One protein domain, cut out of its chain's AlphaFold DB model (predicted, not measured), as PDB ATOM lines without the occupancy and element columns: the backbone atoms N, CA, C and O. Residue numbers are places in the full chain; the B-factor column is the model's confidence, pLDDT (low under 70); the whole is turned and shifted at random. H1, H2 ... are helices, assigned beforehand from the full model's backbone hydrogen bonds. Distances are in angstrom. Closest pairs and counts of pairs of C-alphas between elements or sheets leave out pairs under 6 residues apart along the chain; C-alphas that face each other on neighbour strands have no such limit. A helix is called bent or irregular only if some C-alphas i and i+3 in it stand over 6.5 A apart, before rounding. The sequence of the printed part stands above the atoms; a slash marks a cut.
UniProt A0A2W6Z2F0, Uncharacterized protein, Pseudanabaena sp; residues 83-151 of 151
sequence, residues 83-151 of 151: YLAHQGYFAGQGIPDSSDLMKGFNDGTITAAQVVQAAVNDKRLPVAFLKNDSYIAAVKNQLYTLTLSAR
ATOM      1  N   TYR A  83      25.015 -27.020 -14.284       96.81
ATOM      2  CA  TYR A  83      24.893 -26.036 -13.217       96.81
ATOM      3  C   TYR A  83      23.619 -25.183 -13.335       96.81
ATOM      4  O   TYR A  83      22.924 -24.985 -12.343       96.81
ATOM      5  N   LEU A  84      23.240 -24.741 -14.540       97.19
ATOM      6  CA  LEU A  84      21.965 -24.044 -14.763       97.19
ATOM      7  C   LEU A  84      20.756 -24.932 -14.445       97.19
ATOM      8  O   LEU A  84      19.779 -24.452 -13.870       97.19
ATOM      9  N   ALA A  85      20.827 -26.221 -14.789       97.69
ATOM     10  CA  ALA A  85      19.796 -27.185 -14.418       97.69
ATOM     11  C   ALA A  85      19.675 -27.294 -12.893       97.69
ATOM     12  O   ALA A  85      18.579 -27.152 -12.358       97.69
ATOM     13  N   HIS A  86      20.804 -27.431 -12.190       97.00
ATOM     14  CA  HIS A  86      20.839 -27.430 -10.727       97.00
ATOM     15  C   HIS A  86      20.258 -26.140 -10.133       97.00
ATOM     16  O   HIS A  86      19.588 -26.191  -9.109       97.00
ATOM     17  N   GLN A  87      20.484 -24.984 -10.758       96.81
ATOM     18  CA  GLN A  87      19.926 -23.697 -10.323       96.81
ATOM     19  C   GLN A  87      18.430 -23.517 -10.643       96.81
ATOM     20  O   GLN A  87      17.861 -22.482 -10.302       96.81
ATOM     21  N   GLY A  88      17.791 -24.476 -11.319       97.31
ATOM     22  CA  GLY A  88      16.355 -24.443 -11.604       97.31
ATOM     23  C   GLY A  88      15.945 -23.636 -12.831       97.31
ATOM     24  O   GLY A  88      14.755 -23.405 -13.042       97.31
ATOM     25  N   TYR A  89      16.886 -23.264 -13.704       97.06
ATOM     26  CA  TYR A  89      16.568 -22.538 -14.945       97.06
ATOM     27  C   TYR A  89      15.637 -23.317 -15.885       97.06
ATOM     28  O   TYR A  89      15.005 -22.730 -16.758       97.06
ATOM     29  N   PHE A  90      15.543 -24.634 -15.707       97.88
ATOM     30  CA  PHE A  90      14.761 -25.530 -16.553       97.88
ATOM     31  C   PHE A  90      13.502 -26.083 -15.865       97.88
ATOM     32  O   PHE A  90      12.840 -26.957 -16.427       97.88
ATOM     33  N   ALA A  91      13.109 -25.531 -14.708       96.94
ATOM     34  CA  ALA A  91      11.888 -25.922 -13.995       96.94
ATOM     35  C   ALA A  91      10.629 -25.785 -14.866       96.94
ATOM     36  O   ALA A  91       9.796 -26.689 -14.914       96.94
ATOM     37  N   GLY A  92      10.538 -24.711 -15.658       96.38
ATOM     38  CA  GLY A  92       9.444 -24.509 -16.620       96.38
ATOM     39  C   GLY A  92       9.403 -25.527 -17.770       96.38
ATOM     40  O   GLY A  92       8.423 -25.574 -18.505       96.38
ATOM     41  N   GLN A  93      10.451 -26.340 -17.927       97.31
ATOM     42  CA  GLN A  93      10.562 -27.418 -18.915       97.31
ATOM     43  C   GLN A  93      10.445 -28.812 -18.270       97.31
ATOM     44  O   GLN A  93      10.722 -29.814 -18.925       97.31
ATOM     45  N   GLY A  94      10.056 -28.886 -16.992       96.50
ATOM     46  CA  GLY A  94       9.887 -30.144 -16.263       96.50
ATOM     47  C   GLY A  94      11.181 -30.742 -15.706       96.50
ATOM     48  O   GLY A  94      11.169 -31.890 -15.272       96.50
ATOM     49  N   ILE A  95      12.287 -29.991 -15.706       98.31
ATOM     50  CA  ILE A  95      13.524 -30.389 -15.026       98.31
ATOM     51  C   ILE A  95      13.507 -29.763 -13.628       98.31
ATOM     52  O   ILE A  95      13.611 -28.539 -13.540       98.31
ATOM     53  N   PRO A  96      13.361 -30.553 -12.550       97.50
ATOM     54  CA  PRO A  96      13.415 -30.016 -11.195       97.50
ATOM     55  C   PRO A  96      14.794 -29.400 -10.909       97.50
ATOM     56  O   PRO A  96      15.725 -29.545 -11.700       97.50
ATOM     57  N   ASP A  97      14.934 -28.694  -9.794       96.81
ATOM     58  CA  ASP A  97      16.199 -28.082  -9.384       96.81
ATOM     59  C   ASP A  97      16.900 -28.887  -8.278       96.81
ATOM     60  O   ASP A  97      16.358 -29.863  -7.753       96.81
ATOM     61  N   SER A  98      18.132 -28.489  -7.952       95.06
ATOM     62  CA  SER A  98      18.858 -28.887  -6.738       95.06
ATOM     63  C   SER A  98      18.718 -30.374  -6.357       95.06
ATOM     64  O   SER A  98      19.036 -31.261  -7.145       95.06
ATOM     65  N   SER A  99      18.260 -30.683  -5.140       94.75
ATOM     66  CA  SER A  99      18.161 -32.054  -4.632       94.75
ATOM     67  C   SER A  99      17.248 -32.946  -5.467       94.75
ATOM     68  O   SER A  99      17.555 -34.125  -5.646       94.75
ATOM     69  N   ASP A 100      16.154 -32.401  -5.997       96.62
ATOM     70  CA  ASP A 100      15.176 -33.170  -6.764       96.62
ATOM     71  C   ASP A 100      15.729 -33.551  -8.137       96.62
ATOM     72  O   ASP A 100      15.522 -34.678  -8.591       96.62
ATOM     73  N   LEU A 101      16.524 -32.674  -8.756       97.56
ATOM     74  CA  LEU A 101      17.298 -33.024  -9.946       97.56
ATOM     75  C   LEU A 101      18.323 -34.119  -9.657       97.56
ATOM     76  O   LEU A 101      18.420 -35.059 -10.441       97.56
ATOM     77  N   MET A 102      19.062 -34.049  -8.544       96.31
ATOM     78  CA  MET A 102      20.061 -35.084  -8.229       96.31
ATOM     79  C   MET A 102      19.403 -36.429  -7.921       96.31
ATOM     80  O   MET A 102      19.884 -37.478  -8.354       96.31
ATOM     81  N   LYS A 103      18.284 -36.411  -7.189       95.94
ATOM     82  CA  LYS A 103      17.478 -37.603  -6.927       95.94
ATOM     83  C   LYS A 103      16.961 -38.186  -8.240       95.94
ATOM     84  O   LYS A 103      17.178 -39.370  -8.485       95.94
ATOM     85  N   GLY A 104      16.348 -37.350  -9.077       97.44
ATOM     86  CA  GLY A 104      15.795 -37.753 -10.365       97.44
ATOM     87  C   GLY A 104      16.854 -38.279 -11.334       97.44
ATOM     88  O   GLY A 104      16.623 -39.207 -12.102       97.44
ATOM     89  N   PHE A 105      18.063 -37.724 -11.280       97.38
ATOM     90  CA  PHE A 105      19.190 -38.222 -12.058       97.38
ATOM     91  C   PHE A 105      19.695 -39.578 -11.548       97.38
ATOM     92  O   PHE A 105      19.957 -40.474 -12.347       97.38
ATOM     93  N   ASN A 106      19.794 -39.757 -10.225       95.44
ATOM     94  CA  ASN A 106      20.215 -41.024  -9.616       95.44
ATOM     95  C   ASN A 106      19.224 -42.165  -9.852       95.44
ATOM     96  O   ASN A 106      19.651 -43.295 -10.080       95.44
ATOM     97  N   ASP A 107      17.921 -41.891  -9.762       96.12
ATOM     98  CA  ASP A 107      16.872 -42.891  -9.993       96.12
ATOM     99  C   ASP A 107      16.520 -43.063 -11.484       96.12
ATOM    100  O   ASP A 107      15.770 -43.968 -11.846       96.12
ATOM    101  N   GLY A 108      17.117 -42.245 -12.357       96.50
ATOM    102  CA  GLY A 108      16.983 -42.326 -13.808       96.50
ATOM    103  C   GLY A 108      15.706 -41.698 -14.368       96.50
ATOM    104  O   GLY A 108      15.483 -41.774 -15.577       96.50
ATOM    105  N   THR A 109      14.878 -41.061 -13.535       97.75
ATOM    106  CA  THR A 109      13.685 -40.326 -13.991       97.75
ATOM    107  C   THR A 109      14.031 -39.053 -14.767       97.75
ATOM    108  O   THR A 109      13.263 -38.640 -15.638       97.75
ATOM    109  N   ILE A 110      15.203 -38.462 -14.502       98.12
ATOM    110  CA  ILE A 110      15.771 -37.335 -15.245       98.12
ATOM    111  C   ILE A 110      17.078 -37.765 -15.912       98.12
ATOM    112  O   ILE A 110      18.033 -38.196 -15.274       98.12
ATOM    113  N   THR A 111      17.153 -37.590 -17.225       98.31
ATOM    114  CA  THR A 111      18.318 -37.941 -18.039       98.31
ATOM    115  C   THR A 111      19.049 -36.698 -18.532       98.31
ATOM    116  O   THR A 111      18.463 -35.629 -18.714       98.31
ATOM    117  N   ALA A 112      20.339 -36.844 -18.846       98.44
ATOM    118  CA  ALA A 112      21.109 -35.770 -19.476       98.44
ATOM    119  C   ALA A 112      20.478 -35.299 -20.800       98.44
ATOM    120  O   ALA A 112      20.482 -34.107 -21.092       98.44
ATOM    121  N   ALA A 113      19.881 -36.213 -21.574       98.56
ATOM    122  CA  ALA A 113      19.177 -35.877 -22.809       98.56
ATOM    123  C   ALA A 113      17.961 -34.969 -22.555       98.56
ATOM    124  O   ALA A 113      17.765 -34.001 -23.287       98.56
ATOM    125  N   GLN A 114      17.187 -35.216 -21.492       98.56
ATOM    126  CA  GLN A 114      16.076 -34.339 -21.099       98.56
ATOM    127  C   GLN A 114      16.566 -32.951 -20.666       98.56
ATOM    128  O   GLN A 114      15.959 -31.952 -21.041       98.56
ATOM    129  N   VAL A 115      17.694 -32.862 -19.954       98.38
ATOM    130  CA  VAL A 115      18.303 -31.569 -19.591       98.38
ATOM    131  C   VAL A 115      18.755 -30.795 -20.836       98.38
ATOM    132  O   VAL A 115      18.493 -29.599 -20.960       98.38
ATOM    133  N   VAL A 116      19.385 -31.473 -21.800       98.38
ATOM    134  CA  VAL A 116      19.773 -30.875 -23.089       98.38
ATOM    135  C   VAL A 116      18.537 -30.418 -23.870       98.38
ATOM    136  O   VAL A 116      18.527 -29.308 -24.403       98.38
ATOM    137  N   GLN A 117      17.469 -31.219 -23.885       98.56
ATOM    138  CA  GLN A 117      16.199 -30.851 -24.507       98.56
ATOM    139  C   GLN A 117      15.583 -29.605 -23.868       98.56
ATOM    140  O   GLN A 117      15.171 -28.693 -24.585       98.56
ATOM    141  N   ALA A 118      15.570 -29.522 -22.538       98.25
ATOM    142  CA  ALA A 118      15.064 -28.359 -21.822       98.25
ATOM    143  C   ALA A 118      15.838 -27.079 -22.171       98.25
ATOM    144  O   ALA A 118      15.239 -26.031 -22.401       98.25
ATOM    145  N   ALA A 119      17.160 -27.172 -22.310       96.88
ATOM    146  CA  ALA A 119      18.002 -26.045 -22.705       96.88
ATOM    147  C   ALA A 119      17.753 -25.566 -24.142       96.88
ATOM    148  O   ALA A 119      17.853 -24.370 -24.435       96.88
ATOM    149  N   VAL A 120      17.437 -26.500 -25.045       96.62
ATOM    150  CA  VAL A 120      17.036 -26.188 -26.422       96.62
ATOM    151  C   VAL A 120      15.668 -25.513 -26.440       96.62
ATOM    152  O   VAL A 120      15.504 -24.493 -27.110       96.62
ATOM    153  N   ASN A 121      14.711 -26.027 -25.664       97.00
ATOM    154  CA  ASN A 121      13.381 -25.430 -25.536       97.00
ATOM    155  C   ASN A 121      13.449 -24.005 -24.964       97.00
ATOM    156  O   ASN A 121      12.744 -23.116 -25.439       97.00
ATOM    157  N   ASP A 122      14.358 -23.764 -24.016       94.50
ATOM    158  CA  ASP A 122      14.618 -22.444 -23.429       94.50
ATOM    159  C   ASP A 122      15.476 -21.526 -24.330       94.50
ATOM    160  O   ASP A 122      15.879 -20.434 -23.936       94.50
ATOM    161  N   LYS A 123      15.774 -21.948 -25.570       93.19
ATOM    162  CA  LYS A 123      16.562 -21.203 -26.574       93.19
ATOM    163  C   LYS A 123      17.988 -20.851 -26.131       93.19
ATOM    164  O   LYS A 123      18.632 -20.000 -26.746       93.19
ATOM    165  N   ARG A 124      18.506 -21.524 -25.101       92.44
ATOM    166  CA  ARG A 124      19.881 -21.359 -24.608       92.44
ATOM    167  C   ARG A 124      20.876 -22.236 -25.352       92.44
ATOM    168  O   ARG A 124      22.051 -21.895 -25.439       92.44
ATOM    169  N   LEU A 125      20.404 -23.350 -25.908       94.06
ATOM    170  CA  LEU A 125      21.223 -24.292 -26.655       94.06
ATOM    171  C   LEU A 125      20.668 -24.486 -28.079       94.06
ATOM    172  O   LEU A 125      19.456 -24.597 -28.258       94.06
ATOM    173  N   PRO A 126      21.511 -24.523 -29.126       94.12
ATOM    174  CA  PRO A 126      21.049 -24.834 -30.476       94.12
ATOM    175  C   PRO A 126      20.484 -26.256 -30.585       94.12
ATOM    176  O   PRO A 126      21.051 -27.198 -30.038       94.12
ATOM    177  N   VAL A 127      19.442 -26.438 -31.402       95.81
ATOM    178  CA  VAL A 127      18.799 -27.747 -31.652       95.81
ATOM    179  C   VAL A 127      19.766 -28.835 -32.149       95.81
ATOM    180  O   VAL A 127      19.536 -30.019 -31.923       95.81
ATOM    181  N   ALA A 128      20.886 -28.450 -32.771       95.25
ATOM    182  CA  ALA A 128      21.929 -29.378 -33.212       95.25
ATOM    183  C   ALA A 128      22.511 -30.230 -32.064       95.25
ATOM    184  O   ALA A 128      22.974 -31.344 -32.301       95.25
ATOM    185  N   PHE A 129      22.452 -29.743 -30.820       95.88
ATOM    186  CA  PHE A 129      22.961 -30.464 -29.652       95.88
ATOM    187  C   PHE A 129      22.068 -31.621 -29.195       95.88
ATOM    188  O   PHE A 129      22.557 -32.496 -28.488       95.88
ATOM    189  N   LEU A 130      20.811 -31.695 -29.651       97.19
ATOM    190  CA  LEU A 130      19.936 -32.844 -29.375       97.19
ATOM    191  C   LEU A 130      20.467 -34.154 -29.971       97.19
ATOM    192  O   LEU A 130      20.099 -35.226 -29.509       97.19
ATOM    193  N   LYS A 131      21.305 -34.065 -31.009       97.25
ATOM    194  CA  LYS A 131      21.907 -35.213 -31.706       97.25
ATOM    195  C   LYS A 131      23.416 -35.323 -31.472       97.25
ATOM    196  O   LYS A 131      24.099 -36.036 -32.197       97.25
ATOM    197  N   ASN A 132      23.958 -34.559 -30.523       97.56
ATOM    198  CA  ASN A 132      25.383 -34.572 -30.219       97.56
ATOM    199  C   ASN A 132      25.647 -35.479 -29.013       97.56
ATOM    200  O   ASN A 132      25.672 -35.016 -27.872       97.56
ATOM    201  N   ASP A 133      25.864 -36.766 -29.279       98.12
ATOM    202  CA  ASP A 133      26.052 -37.782 -28.235       98.12
ATOM    203  C   ASP A 133      27.239 -37.477 -27.317       98.12
ATOM    204  O   ASP A 133      27.156 -37.673 -26.106       98.12
ATOM    205  N   SER A 134      28.326 -36.928 -27.871       98.19
ATOM    206  CA  SER A 134      29.507 -36.527 -27.096       98.19
ATOM    207  C   SER A 134      29.170 -35.425 -26.090       98.19
ATOM    208  O   SER A 134      29.538 -35.500 -24.916       98.19
ATOM    209  N   TYR A 135      28.391 -34.427 -26.513       97.94
ATOM    210  CA  TYR A 135      27.936 -33.365 -25.624       97.94
ATOM    211  C   TYR A 135      26.970 -33.887 -24.554       97.94
ATOM    212  O   TYR A 135      27.130 -33.564 -23.379       97.94
ATOM    213  N   ILE A 136      26.003 -34.730 -24.929       98.62
ATOM    214  CA  ILE A 136      25.046 -35.331 -23.987       98.62
ATOM    215  C   ILE A 136      25.781 -36.188 -22.944       98.62
ATOM    216  O   ILE A 136      25.494 -36.092 -21.749       98.62
ATOM    217  N   ALA A 137      26.771 -36.978 -23.366       98.62
ATOM    218  CA  ALA A 137      27.614 -37.762 -22.468       98.62
ATOM    219  C   ALA A 137      28.435 -36.870 -21.525       98.62
ATOM    220  O   ALA A 137      28.535 -37.157 -20.331       98.62
ATOM    221  N   ALA A 138      28.967 -35.751 -22.020       98.44
ATOM    222  CA  ALA A 138      29.655 -34.785 -21.175       98.44
ATOM    223  C   ALA A 138      28.708 -34.177 -20.127       98.44
ATOM    224  O   ALA A 138      29.080 -34.102 -18.960       98.44
ATOM    225  N   VAL A 139      27.474 -33.813 -20.497       98.31
ATOM    226  CA  VAL A 139      26.458 -33.308 -19.551       98.31
ATOM    227  C   VAL A 139      26.135 -34.361 -18.490       98.31
ATOM    228  O   VAL A 139      26.095 -34.038 -17.304       98.31
ATOM    229  N   LYS A 140      25.983 -35.629 -18.889       98.44
ATOM    230  CA  LYS A 140      25.789 -36.751 -17.958       98.44
ATOM    231  C   LYS A 140      26.917 -36.832 -16.927       98.44
ATOM    232  O   LYS A 140      26.638 -36.968 -15.740       98.44
ATOM    233  N   ASN A 141      28.170 -36.720 -17.364       98.25
ATOM    234  CA  ASN A 141      29.318 -36.762 -16.457       98.25
ATOM    235  C   ASN A 141      29.298 -35.595 -15.461       98.25
ATOM    236  O   ASN A 141      29.569 -35.800 -14.283       98.25
ATOM    237  N   GLN A 142      28.917 -34.393 -15.902       97.69
ATOM    238  CA  GLN A 142      28.815 -33.231 -15.013       97.69
ATOM    239  C   GLN A 142      27.685 -33.378 -13.985       97.69
ATOM    240  O   GLN A 142      27.894 -33.099 -12.807       97.69
ATOM    241  N   LEU A 143      26.514 -33.881 -14.395       97.38
ATOM    242  CA  LEU A 143      25.412 -34.191 -13.473       97.38
ATOM    243  C   LEU A 143      25.814 -35.252 -12.440       97.38
ATOM    244  O   LEU A 143      25.494 -35.123 -11.258       97.38
ATOM    245  N   TYR A 144      26.575 -36.265 -12.860       97.00
ATOM    246  CA  TYR A 144      27.116 -37.276 -11.955       97.00
ATOM    247  C   TYR A 144      28.081 -36.670 -10.927       97.00
ATOM    248  O   TYR A 144      27.940 -36.926  -9.733       97.00
ATOM    249  N   THR A 145      29.010 -35.809 -11.355       95.62
ATOM    250  CA  THR A 145      29.926 -35.103 -10.445       95.62
ATOM    251  C   THR A 145      29.176 -34.241  -9.428       95.62
ATOM    252  O   THR A 145      29.471 -34.332  -8.237       95.62
ATOM    253  N   LEU A 146      28.178 -33.461  -9.863       93.00
ATOM    254  CA  LEU A 146      27.344 -32.659  -8.959       93.00
ATOM    255  C   LEU A 146      26.639 -33.539  -7.922       93.00
ATOM    256  O   LEU A 146      26.643 -33.238  -6.730       93.00
ATOM    257  N   THR A 147      26.109 -34.676  -8.366       91.44
ATOM    258  CA  THR A 147      25.404 -35.615  -7.495       91.44
ATOM    259  C   THR A 147      26.316 -36.251  -6.446       91.44
ATOM    260  O   THR A 147      25.882 -36.484  -5.321       91.44
ATOM    261  N   LEU A 148      27.582 -36.520  -6.783       90.00
ATOM    262  CA  LEU A 148      28.565 -37.013  -5.814       90.00
ATOM    263  C   LEU A 148      28.970 -35.946  -4.792       90.00
ATOM    264  O   LEU A 148      29.213 -36.289  -3.642       90.00
ATOM    265  N   SER A 149      29.031 -34.674  -5.195       82.19
ATOM    266  CA  SER A 149      29.397 -33.565  -4.301       82.19
ATOM    267  C   SER A 149      28.293 -33.146  -3.325       82.19
ATOM    268  O   SER A 149      28.578 -32.482  -2.336       82.19
ATOM    269  N   ALA A 150      27.043 -33.517  -3.607       73.12
ATOM    270  CA  ALA A 150      25.874 -33.157  -2.805       73.12
ATOM    271  C   ALA A 150      25.541 -34.177  -1.693       73.12
ATOM    272  O   ALA A 150      24.501 -34.041  -1.048       73.12
ATOM    273  N   ARG A 151      26.368 -35.217  -1.516       64.19
ATOM    274  CA  ARG A 151      26.186 -36.283  -0.517       64.19
ATOM    275  C   ARG A 151      26.905 -35.994   0.792       64.19
ATOM    276  O   ARG A 151      27.988 -35.374   0.743       64.19
TER     277      ARG A 151
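What this domain is: This is residues 83 to 151 of the 151 residues of an uncharacterized protein of Pseudanabaena sp (UniProt A0A2W6Z2F0). One long straight helix, H5, runs along one side of the domain; the shorter H2 crosses it steeply near its later end, while H3 meets the middle part of H5 with its first end, at Ala 112, and from there runs away from it at a steep tilt. The small helix H1 lies on that same side of H5, against the first residue of H2, while the loop of residues 87 to 97 runs over the side of the body away from H5 and the short H4 makes a corner at the start of H5. The printed part has 69 residues with five named helices, in the order H1, H2, H3, H4, H5, and no named strand; the class is all helix, with 46 of the 69 printed residues in the helices. The whole is compact, with a radius of gyration of the C-alphas of 11.1 A, and the C-alphas span 34 by 25 by 18 A along their three main axes.

Where its parts are: The longest helix is H5, residues 133 to 149, 24.5 A from first to last C-alpha; it runs from C-alpha 133 at (26.052, -37.782, -28.235) to C-alpha 149 at (29.397, -33.565, -4.301), and its N-to-C direction is nearly along z. H2 holds residues 98 to 107 and measures 14.5 A. H3 holds residues 112 to 121 and measures 14.3 A. H4, residues 127 to 131, measures 8.1 A; it is neither bent nor irregular, but only just: C-alphas 128 and 131 are 6.0 A apart. H1, residues 83 to 86, measures 5.0 A and begins at C-alpha 83, (24.893, -26.036, -13.217).

How they stand to each other: H5 is the hub and touches three other helices. It touches H2 with residues 143 to 147 alone; the closest C-alphas are those of Met 102 and Thr 147, 5.4 A apart. Their lines stand at a steep tilt of 66 degrees, opposite ways. H5 touches H3 with residues 136 to 143 alone; the closest C-alphas are those of Ala 112 and Lys 140, 5.0 A apart. Here the tilt is a steep one of 69 degrees, only just short of about perpendicular, and the two run opposite ways. H4 and H5 only just touch, and only at the corner by their link, with 3 pairs of C-alphas within 8 A; H5 meets it with residues 135 to 136 alone, and the closest C-alphas are those of Phe 129 and Tyr 135, 7.0 A apart. H3 and H4 touch, the closest C-alphas being those of Val 120 and Val 127 at 5.7 A. H1 touches H2, with the C-alphas of His 86 and Ser 98 closest at 4.7 A. H1 and H5 are near each other. H1 and H3 are close but not clearly touching, the C-alphas of Ala 85 and Val 115 being 6.9 A apart. H2 and H3 are only just apart, at 8.0 A; H4 is apart from H1 and from H2. In H2, H3 and H5 every O i to N i+4 pair is within hydrogen-bond range; in H4 0 of 1 is, beside 2 of 2 O i to N i+3 pairs, and H1 is too short for an O i to N i+4 pair.

The domain as a whole: The two C-alphas farthest apart are those of Ala 128 and Arg 151, 33.7 A; the first and last printed C-alphas, of Tyr 83 and Arg 151, are 16.4 A apart. The printed part has no cut and ends at residue 151, the chain's last residue. The link from H1 to H2, with 11 residues, is long; those from H2 to H3, H3 to H4 and H4 to H5 are tight. The mean pLDDT of the printed part is 95.7, and residue 151 is the one residue under 70.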